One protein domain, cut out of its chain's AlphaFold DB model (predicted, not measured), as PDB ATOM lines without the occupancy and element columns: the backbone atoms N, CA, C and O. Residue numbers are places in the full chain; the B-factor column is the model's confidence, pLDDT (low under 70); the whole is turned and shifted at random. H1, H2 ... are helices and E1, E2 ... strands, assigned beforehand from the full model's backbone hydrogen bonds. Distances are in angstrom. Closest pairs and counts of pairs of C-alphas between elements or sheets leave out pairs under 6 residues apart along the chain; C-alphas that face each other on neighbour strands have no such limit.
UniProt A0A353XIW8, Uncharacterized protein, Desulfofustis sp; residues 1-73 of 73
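What this domain is: This is residues 1 to 73 of the 73 residues of an uncharacterized protein of Desulfofustis sp (UniProt A0A353XIW8). A long two-stranded hairpin, E1 and E2, makes the length of the model, and at its base sits a small head in which helix H1 packs on the short hairpin of E3 and E4. Residues 58 to 73 stick out from this body as a free tail. The printed part has 73 residues with one named helix and four named strands, in the order H1, E1, E2, E3, E4, and each pair of strands is an antiparallel sheet of its own. The class is mixed, helices and strands, though under half of the residues, 31, are in named elements. The whole is only just loose, close to extended, with a radius of gyration of the C-alphas of 16.4 A and spans of 45 by 32 by 25 A.

How they stand to each other: Start at H1, residues 3 to 10, where every O i to N i+4 pair is within hydrogen-bond range. A short link leads on to E1, residues 19 to 26, which forms a hairpin with E2, residues 32 to 40. They are antiparallel at 168 degrees; look for N 22 and O 37, 2.8 A apart, and N 35 and O 24, also 2.8 A. After a break of two residues E2 runs on into E3, residues 43 to 45, at 75 degrees. E3 and E4, residues 51 to 53, form the second hairpin, antiparallel at 169 degrees, with N 44 and O 52 at 2.9 A. Now go back to H1: its closest C-alphas to E3 are those of Leu 6 and Gly 43, 6.9 A apart. To E4 the closest are those of Leu 10 and Phe 52, at 7.9 A. H1 and E2 are apart, and so are E1 and E4.

Where its parts are: Find C-alpha 3 at (-21.146, 16.349, 35.005); from there H1 runs 10.8 A to Leu 10. E1 covers 21.7 A from Val 19 to Phe 26. Find C-alpha 32 at (-44.189, 1.425, 18.444); from there E2, the longest strand, runs 25.0 A to Val 40. E3 goes from Gly 43 to Phe 45, and E4 from Phe 51 to Val 53, where C-alpha 53 stands at (-11.709, 6.651, 33.662).

The domain as a whole: The two C-alphas farthest apart are those of Lys 13 and Tyr 29, at 46.1 A. The printed part has no cut, and no link between named elements is long. Residues 54 to 73 hold no named element. Without residues 58 to 73, which stand free, the body spans 45 by 23 by 17 A. The mean pLDDT of the printed part is 77.8; look at residue 1 and residues 57 to 73 for values under 70.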
ATOM      1  N   MET A   1     -27.985  13.286  34.614       59.97
ATOM      2  CA  MET A   1     -26.681  13.052  35.272       59.97
ATOM      3  C   MET A   1     -25.902  14.355  35.229       59.97
ATOM      4  O   MET A   1     -25.790  14.922  34.152       59.97
ATOM      5  N   LYS A   2     -25.460  14.873  36.377       75.06
ATOM      6  CA  LYS A   2     -24.705  16.132  36.440       75.06
ATOM      7  C   LYS A   2     -23.222  15.838  36.252       75.06
ATOM      8  O   LYS A   2     -22.672  15.033  36.999       75.06
ATOM      9  N   VAL A   3     -22.591  16.488  35.275       82.69
ATOM     10  CA  VAL A   3     -21.146  16.349  35.005       82.69
ATOM     11  C   VAL A   3     -20.317  16.763  36.228       82.69
ATOM     12  O   VAL A   3     -19.270  16.177  36.481       82.69
ATOM     13  N   GLU A   4     -20.849  17.672  37.052       84.62
ATOM     14  CA  GLU A   4     -20.284  18.066  38.350       84.62
ATOM     15  C   GLU A   4     -19.958  16.864  39.252       84.62
ATOM     16  O   GLU A   4     -18.943  16.875  39.936       84.62
ATOM     17  N   ILE A   5     -20.776  15.802  39.240       85.69
ATOM     18  CA  ILE A   5     -20.526  14.611  40.068       85.69
ATOM     19  C   ILE A   5     -19.251  13.913  39.604       85.69
ATOM     20  O   ILE A   5     -18.393  13.624  40.431       85.69
ATOM     21  N   LEU A   6     -19.107  13.703  38.290       86.38
ATOM     22  CA  LEU A   6     -17.914  13.088  37.706       86.38
ATOM     23  C   LEU A   6     -16.662  13.923  38.001       86.38
ATOM     24  O   LEU A   6     -15.623  13.380  38.377       86.38
ATOM     25  N   GLN A   7     -16.784  15.244  37.862       88.50
ATOM     26  CA  GLN A   7     -15.723  16.212  38.135       88.50
ATOM     27  C   GLN A   7     -15.271  16.150  39.599       88.50
ATOM     28  O   GLN A   7     -14.072  16.042  39.868       88.50
ATOM     29  N   LEU A   8     -16.222  16.119  40.537       88.50
ATOM     30  CA  LEU A   8     -15.956  15.961  41.966       88.50
ATOM     31  C   LEU A   8     -15.277  14.621  42.275       88.50
ATOM     32  O   LEU A   8     -14.252  14.612  42.952       88.50
ATOM     33  N   THR A   9     -15.786  13.502  41.749       86.00
ATOM     34  CA  THR A   9     -15.187  12.173  41.985       86.00
ATOM     35  C   THR A   9     -13.778  12.034  41.417       86.00
ATOM     36  O   THR A   9     -12.963  11.318  41.992       86.00
ATOM     37  N   LEU A  10     -13.471  12.714  40.309       86.50
ATOM     38  CA  LEU A  10     -12.156  12.666  39.664       86.50
ATOM     39  C   LEU A  10     -11.200  13.769  40.145       86.50
ATOM     40  O   LEU A  10     -10.053  13.825  39.695       86.50
ATOM     41  N   GLY A  11     -11.652  14.666  41.029       87.56
ATOM     42  CA  GLY A  11     -10.871  15.825  41.470       87.56
ATOM     43  C   GLY A  11     -10.502  16.772  40.323       87.56
ATOM     44  O   GLY A  11      -9.446  17.407  40.352       87.56
ATOM     45  N   LYS A  12     -11.333  16.843  39.276       86.69
ATOM     46  CA  LYS A  12     -11.107  17.685  38.093       86.69
ATOM     47  C   LYS A  12     -12.071  18.863  38.115       86.69
ATOM     48  O   LYS A  12     -13.269  18.679  38.260       86.69
ATOM     49  N   LYS A  13     -11.548  20.082  37.945       85.31
ATOM     50  CA  LYS A  13     -12.365  21.311  37.861       85.31
ATOM     51  C   LYS A  13     -13.015  21.503  36.488       85.31
ATOM     52  O   LYS A  13     -13.946  22.285  36.357       85.31
ATOM     53  N   THR A  14     -12.494  20.819  35.472       86.69
ATOM     54  CA  THR A  14     -12.925  20.915  34.078       86.69
ATOM     55  C   THR A  14     -12.969  19.521  33.461       86.69
ATOM     56  O   THR A  14     -12.300  18.599  33.932       86.69
ATOM     57  N   GLY A  15     -13.786  19.355  32.426       88.19
ATOM     58  CA  GLY A  15     -13.926  18.098  31.698       88.19
ATOM     59  C   GLY A  15     -15.359  17.858  31.248       88.19
ATOM     60  O   GLY A  15     -16.305  18.278  31.921       88.19
ATOM     61  N   ILE A  16     -15.506  17.185  30.111       92.56
ATOM     62  CA  ILE A  16     -16.793  16.873  29.486       92.56
ATOM     63  C   ILE A  16     -17.057  15.369  29.541       92.56
ATOM     64  O   ILE A  16     -16.142  14.554  29.401       92.56
ATOM     65  N   ALA A  17     -18.316  14.991  29.747       90.88
ATOM     66  CA  ALA A  17     -18.729  13.598  29.661       90.88
ATOM     67  C   ALA A  17     -18.939  13.212  28.191       90.88
ATOM     68  O   ALA A  17     -19.599  13.936  27.445       90.88
ATOM     69  N   GLY A  18     -18.407  12.062  27.783       90.12
ATOM     70  CA  GLY A  18     -18.749  11.475  26.487       90.12
ATOM     71  C   GLY A  18     -20.150  10.874  26.538       90.12
ATOM     72  O   GLY A  18     -20.454  10.134  27.473       90.12
ATOM     73  N   VAL A  19     -20.999  11.180  25.556       91.25
ATOM     74  CA  VAL A  19     -22.371  10.655  25.485       91.25
ATOM     75  C   VAL A  19     -22.677  10.169  24.075       91.25
ATOM     76  O   VAL A  19     -22.429  10.881  23.105       91.25
ATOM     77  N   ILE A  20     -23.259   8.978  23.970       94.06
ATOM     78  CA  ILE A  20     -23.863   8.459  22.744       94.06
ATOM     79  C   ILE A  20     -25.373   8.430  22.955       94.06
ATOM     80  O   ILE A  20     -25.863   7.822  23.908       94.06
ATOM     81  N   LEU A  21     -26.107   9.088  22.058       94.44
ATOM     82  CA  LEU A  21     -27.563   9.071  22.041       94.44
ATOM     83  C   LEU A  21     -28.044   8.165  20.907       94.44
ATOM     84  O   LEU A  21     -27.687   8.377  19.750       94.44
ATOM     85  N   ALA A  22     -28.879   7.185  21.230       93.31
ATOM     86  CA  ALA A  22     -29.547   6.337  20.255       93.31
ATOM     87  C   ALA A  22     -31.065   6.505  20.366       93.31
ATOM     88  O   ALA A  22     -31.633   6.481  21.460       93.31
ATOM     89  N   ILE A  23     -31.717   6.674  19.217       92.88
ATOM     90  CA  ILE A  23     -33.174   6.770  19.115       92.88
ATOM     91  C   ILE A  23     -33.704   5.398  18.725       92.88
ATOM     92  O   ILE A  23     -33.395   4.899  17.645       92.88
ATOM     93  N   GLN A  24     -34.528   4.804  19.581       90.56
ATOM     94  CA  GLN A  24     -35.186   3.539  19.293       90.56
ATOM     95  C   GLN A  24     -36.683   3.772  19.115       90.56
ATOM     96  O   GLN A  24     -37.395   4.072  20.067       90.56
ATOM     97  N   THR A  25     -37.172   3.644  17.880       86.81
ATOM     98  CA  THR A  25     -38.576   3.901  17.510       86.81
ATOM     99  C   THR A  25     -39.488   2.689  17.717       86.81
ATOM    100  O   THR A  25     -40.658   2.841  18.089       86.81
ATOM    101  N   PHE A  26     -38.955   1.481  17.524       86.62
ATOM    102  CA  PHE A  26     -39.680   0.221  17.676       86.62
ATOM    103  C   PHE A  26     -39.084  -0.633  18.798       86.62
ATOM    104  O   PHE A  26     -37.866  -0.774  18.920       86.62
ATOM    105  N   GLY A  27     -39.968  -1.198  19.618       79.00
ATOM    106  CA  GLY A  27     -39.639  -2.211  20.616       79.00
ATOM    107  C   GLY A  27     -39.843  -3.625  20.064       79.00
ATOM    108  O   GLY A  27     -39.857  -3.845  18.853       79.00
ATOM    109  N   ASN A  28     -40.045  -4.595  20.955       79.75
ATOM    110  CA  ASN A  28     -40.260  -5.987  20.555       79.75
ATOM    111  C   ASN A  28     -41.455  -6.140  19.595       79.75
ATOM    112  O   ASN A  28     -42.502  -5.511  19.773       79.75
ATOM    113  N   TYR A  29     -41.296  -7.016  18.598       81.44
ATOM    114  CA  TYR A  29     -42.320  -7.354  17.600       81.44
ATOM    115  C   TYR A  29     -42.880  -6.144  16.831       81.44
ATOM    116  O   TYR A  29     -44.087  -6.043  16.628       81.44
ATOM    117  N   ALA A  30     -42.012  -5.200  16.440       77.56
ATOM    118  CA  ALA A  30     -42.378  -3.994  15.683       77.56
ATOM    119  C   ALA A  30     -43.472  -3.126  16.344       77.56
ATOM    120  O   ALA A  30     -44.096  -2.283  15.694       77.56
ATOM    121  N   ARG A  31     -43.701  -3.280  17.657       77.56
ATOM    122  CA  ARG A  31     -44.588  -2.383  18.402       77.56
ATOM    123  C   ARG A  31     -43.919  -1.020  18.532       77.56
ATOM    124  O   ARG A  31     -42.760  -0.929  18.940       77.56
ATOM    125  N   ARG A  32     -44.652   0.050  18.204       80.25
ATOM    126  CA  ARG A  32     -44.189   1.425  18.444       80.25
ATOM    127  C   ARG A  32     -43.957   1.611  19.937       80.25
ATOM    128  O   ARG A  32     -44.894   1.519  20.725       80.25
ATOM    129  N   HIS A  33     -42.706   1.853  20.299       86.38
ATOM    130  CA  HIS A  33     -42.284   2.094  21.672       86.38
ATOM    131  C   HIS A  33     -41.094   3.060  21.637       86.38
ATOM    132  O   HIS A  33     -39.960   2.647  21.886       86.38
ATOM    133  N   PRO A  34     -41.325   4.321  21.225       87.38
ATOM    134  CA  PRO A  34     -40.253   5.278  21.027       87.38
ATOM    135  C   PRO A  34     -39.584   5.596  22.364       87.38
ATOM    136  O   PRO A  34     -40.237   6.044  23.304       87.38
ATOM    137  N   HIS A  35     -38.283   5.356  22.449       92.12
ATOM    138  CA  HIS A  35     -37.469   5.720  23.598       92.12
ATOM    139  C   HIS A  35     -36.065   6.131  23.160       92.12
ATOM    140  O   HIS A  35     -35.608   5.831  22.057       92.12
ATOM    141  N   LEU A  36     -35.400   6.875  24.039       91.38
ATOM    142  CA  LEU A  36     -34.041   7.355  23.845       91.38
ATOM    143  C   LEU A  36     -33.115   6.595  24.790       91.38
ATOM    144  O   LEU A  36     -33.359   6.550  25.997       91.38
ATOM    145  N   HIS A  37     -32.037   6.044  24.249       93.06
ATOM    146  CA  HIS A  37     -30.925   5.523  25.031       93.06
ATOM    147  C   HIS A  37     -29.814   6.564  25.053       93.06
ATOM    148  O   HIS A  37     -29.257   6.895  24.012       93.06
ATOM    149  N   ALA A  38     -29.480   7.065  26.237       91.69
ATOM    150  CA  ALA A  38     -28.298   7.889  26.447       91.69
ATOM    151  C   ALA A  38     -27.255   7.051  27.192       91.69
ATOM    152  O   ALA A  38     -27.416   6.761  28.378       91.69
ATOM    153  N   LEU A  39     -26.201   6.646  26.486       90.50
ATOM    154  CA  LEU A  39     -25.051   5.966  27.070       90.50
ATOM    155  C   LEU A  39     -23.998   7.014  27.401       90.50
ATOM    156  O   LEU A  39     -23.519   7.717  26.515       90.50
ATOM    157  N   VAL A  40     -23.657   7.130  28.680       89.75
ATOM    158  CA  VAL A  40     -22.649   8.074  29.170       89.75
ATOM    159  C   VAL A  40     -21.383   7.294  29.500       89.75
ATOM    160  O   VAL A  40     -21.455   6.257  30.157       89.75
ATOM    161  N   ALA A  41     -20.236   7.777  29.029       89.06
ATOM    162  CA  ALA A  41     -18.943   7.189  29.343       89.06
ATOM    163  C   ALA A  41     -18.657   7.283  30.848       89.06
ATOM    164  O   ALA A  41     -18.930   8.305  31.481       89.06
ATOM    165  N   ASP A  42     -18.062   6.228  31.405       87.94
ATOM    166  CA  ASP A  42     -17.676   6.166  32.815       87.94
ATOM    167  C   ASP A  42     -16.350   6.907  33.060       87.94
ATOM    168  O   ASP A  42     -15.305   6.318  33.348       87.94
ATOM    169  N   GLY A  43     -16.362   8.218  32.821       88.69
ATOM    170  CA  GLY A  43     -15.172   9.057  32.872       88.69
ATOM    171  C   GLY A  43     -15.363  10.441  32.254       88.69
ATOM    172  O   GLY A  43     -16.456  10.811  31.817       88.69
ATOM    173  N   LEU A  44     -14.279  11.215  32.218       92.00
ATOM    174  CA  LEU A  44     -14.249  12.573  31.668       92.00
ATOM    175  C   LEU A  44     -13.163  12.732  30.610       92.00
ATOM    176  O   LEU A  44     -12.023  12.312  30.804       92.00
ATOM    177  N   PHE A  45     -13.502  13.428  29.528       93.19
ATOM    178  CA  PHE A  45     -12.529  13.974  28.591       93.19
ATOM    179  C   PHE A  45     -12.057  15.334  29.095       93.19
ATOM    180  O   PHE A  45     -12.874  16.212  29.389       93.19
ATOM    181  N   LEU A  46     -10.743  15.509  29.207       90.38
ATOM    182  CA  LEU A  46     -10.132  16.798  29.512       90.38
ATOM    183  C   LEU A  46      -9.821  17.568  28.228       90.38
ATOM    184  O   LEU A  46      -9.670  16.990  27.155       90.38
ATOM    185  N   GLU A  47      -9.639  18.879  28.363       87.94
ATOM    186  CA  GLU A  47      -9.206  19.762  27.271       87.94
ATOM    187  C   GLU A  47      -7.831  19.373  26.705       87.94
ATOM    188  O   GLU A  47      -7.552  19.583  25.532       87.94
ATOM    189  N   SER A  48      -6.999  18.707  27.511       88.19
ATOM    190  CA  SER A  48      -5.724  18.133  27.073       88.19
ATOM    191  C   SER A  48      -5.866  16.947  26.107       88.19
ATOM    192  O   SER A  48      -4.853  16.406  25.673       88.19
ATOM    193  N   GLY A  49      -7.089  16.505  25.799       89.50
ATOM    194  CA  GLY A  49      -7.375  15.369  24.918       89.50
ATOM    195  C   GLY A  49      -7.316  14.002  25.606       89.50
ATOM    196  O   GLY A  49      -7.674  12.993  25.007       89.50
ATOM    197  N   TYR A  50      -6.908  13.951  26.876       91.88
ATOM    198  CA  TYR A  50      -6.867  12.712  27.649       91.88
ATOM    199  C   TYR A  50      -8.242  12.340  28.214       91.88
ATOM    200  O   TYR A  50      -8.986  13.197  28.701       91.88
ATOM    201  N   PHE A  51      -8.537  11.040  28.218       91.81
ATOM    202  CA  PHE A  51      -9.707  10.467  28.876       91.81
ATOM    203  C   PHE A  51      -9.334   9.895  30.248       91.81
ATOM    204  O   PHE A  51      -8.430   9.068  30.363       91.81
ATOM    205  N   PHE A  52     -10.046  10.327  31.286       90.00
ATOM    206  CA  PHE A  52      -9.876   9.862  32.659       90.00
ATOM    207  C   PHE A  52     -11.041   8.957  33.044       90.00
ATOM    208  O   PHE A  52     -12.171   9.425  33.186       90.00
ATOM    209  N   VAL A  53     -10.745   7.672  33.228       89.44
ATOM    210  CA  VAL A  53     -11.709   6.651  33.662       89.44
ATOM    211  C   VAL A  53     -12.078   6.877  35.128       89.44
ATOM    212  O   VAL A  53     -11.206   7.201  35.941       89.44
ATOM    213  N   MET A  54     -13.351   6.690  35.481       86.38
ATOM    214  CA  MET A  54     -13.767   6.686  36.883       86.38
ATOM    215  C   MET A  54     -12.989   5.626  37.681       86.38
ATOM    216  O   MET A  54     -12.811   4.496  37.218       86.38
ATOM    217  N   PRO A  55     -12.530   5.948  38.905       82.50
ATOM    218  CA  PRO A  55     -12.014   4.924  39.799       82.50
ATOM    219  C   PRO A  55     -13.133   3.922  40.100       82.50
ATOM    220  O   PRO A  55     -14.307   4.295  40.122       82.50
ATOM    221  N   LYS A  56     -12.785   2.656  40.373       76.19
ATOM    222  CA  LYS A  56     -13.757   1.643  40.819       76.19
ATOM    223  C   LYS A  56     -14.394   2.087  42.136       76.19
ATOM    224  O   LYS A  56     -13.917   1.751  43.217       76.19
ATOM    225  N   VAL A  57     -15.481   2.838  42.049       67.31
ATOM    226  CA  VAL A  57     -16.340   3.148  43.179       67.31
ATOM    227  C   VAL A  57     -17.306   1.988  43.331       67.31
ATOM    228  O   VAL A  57     -18.056   1.645  42.418       67.31
ATOM    229  N   PHE A  58     -17.273   1.343  44.494       50.12
ATOM    230  CA  PHE A  58     -18.335   0.428  44.880       50.12
ATOM    231  C   PHE A  58     -19.612   1.258  45.019       50.12
ATOM    232  O   PHE A  58     -19.879   1.823  46.079       50.12
ATOM    233  N   LEU A  59     -20.406   1.349  43.950       56.84
ATOM    234  CA  LEU A  59     -21.819   1.681  44.077       56.84
ATOM    235  C   LEU A  59     -22.361   0.705  45.117       56.84
ATOM    236  O   LEU A  59     -22.350  -0.505  44.883       56.84
ATOM    237  N   ARG A  60     -22.714   1.212  46.306       46.00
ATOM    238  CA  ARG A  60     -23.203   0.383  47.409       46.00
ATOM    239  C   ARG A  60     -24.303  -0.503  46.842       46.00
ATOM    240  O   ARG A  60     -25.344  -0.007  46.419       46.00
ATOM    241  N   ARG A  61     -24.024  -1.806  46.782       46.34
ATOM    242  CA  ARG A  61     -24.910  -2.797  46.183       46.34
ATOM    243  C   ARG A  61     -26.218  -2.741  46.963       46.34
ATOM    244  O   ARG A  61     -26.241  -3.071  48.147       46.34
ATOM    245  N   TRP A  62     -27.287  -2.266  46.332       44.28
ATOM    246  CA  TRP A  62     -28.615  -2.429  46.902       44.28
ATOM    247  C   TRP A  62     -28.859  -3.942  47.021       44.28
ATOM    248  O   TRP A  62     -28.634  -4.646  46.031       44.28
ATOM    249  N   PRO A  63     -29.263  -4.472  48.191       53.34
ATOM    250  CA  PRO A  63     -29.288  -5.917  48.430       53.34
ATOM    251  C   PRO A  63     -30.176  -6.717  47.456       53.34
ATOM    252  O   PRO A  63     -30.061  -7.934  47.399       53.34
ATOM    253  N   GLY A  64     -31.031  -6.051  46.672       55.50
ATOM    254  CA  GLY A  64     -31.932  -6.671  45.699       55.50
ATOM    255  C   GLY A  64     -31.429  -6.800  44.253       55.50
ATOM    256  O   GLY A  64     -32.212  -7.242  43.422       55.50
ATOM    257  N   PHE A  65     -30.193  -6.407  43.904       46.47
ATOM    258  CA  PHE A  65     -29.713  -6.480  42.508       46.47
ATOM    259  C   PHE A  65     -28.390  -7.260  42.380       46.47
ATOM    260  O   PHE A  65     -27.293  -6.752  42.641       46.47
ATOM    261  N   SER A  66     -28.485  -8.528  41.977       42.22
ATOM    262  CA  SER A  66     -27.358  -9.435  41.739       42.22
ATOM    263  C   SER A  66     -26.936  -9.423  40.267       42.22
ATOM    264  O   SER A  66     -27.282 -10.307  39.494       42.22
ATOM    265  N   VAL A  67     -26.118  -8.452  39.861       53.62
ATOM    266  CA  VAL A  67     -25.314  -8.622  38.636       53.62
ATOM    267  C   VAL A  67     -24.071  -9.462  38.956       53.62
ATOM    268  O   VAL A  67     -23.382  -9.149  39.937       53.62
ATOM    269  N   PRO A  68     -23.777 -10.537  38.200       42.81
ATOM    270  CA  PRO A  68     -22.541 -11.285  38.363       42.81
ATOM    271  C   PRO A  68     -21.360 -10.404  37.950       42.81
ATOM    272  O   PRO A  68     -21.335  -9.807  36.876       42.81
ATOM    273  N   MET A  69     -20.386 -10.302  38.849       41.91
ATOM    274  CA  MET A  69     -19.133  -9.593  38.631       41.91
ATOM    275  C   MET A  69     -18.325 -10.369  37.583       41.91
ATOM    276  O   MET A  69     -17.774 -11.424  37.894       41.91
ATOM    277  N   CYS A  70     -18.277  -9.885  36.338       42.75
ATOM    278  CA  CYS A  70     -17.381 -10.450  35.333       42.75
ATOM    279  C   CYS A  70     -15.946 -10.033  35.684       42.75
ATOM    280  O   CYS A  70     -15.583  -8.863  35.597       42.75
ATOM    281  N   SER A  71     -15.151 -10.988  36.159       42.44
ATOM    282  CA  SER A  71     -13.779 -10.793  36.645       42.44
ATOM    283  C   SER A  71     -12.711 -10.999  35.565       42.44
ATOM    284  O   SER A  71     -11.546 -11.208  35.893       42.44
ATOM    285  N   ARG A  72     -13.086 -10.949  34.281       37.56
ATOM    286  CA  ARG A  72     -12.160 -11.104  33.155       37.56
ATOM    287  C   ARG A  72     -12.686 -10.385  31.911       37.56
ATOM    288  O   ARG A  72     -13.619 -10.881  31.293       37.56
ATOM    289  N   CYS A  73     -12.067  -9.251  31.597       36.16
ATOM    290  CA  CYS A  73     -11.744  -8.744  30.261       36.16
ATOM    291  C   CYS A  73     -10.522  -7.837  30.431       36.16
ATOM    292  O   CYS A  73     -10.541  -7.032  31.394       36.16
TER     293      CYS A  73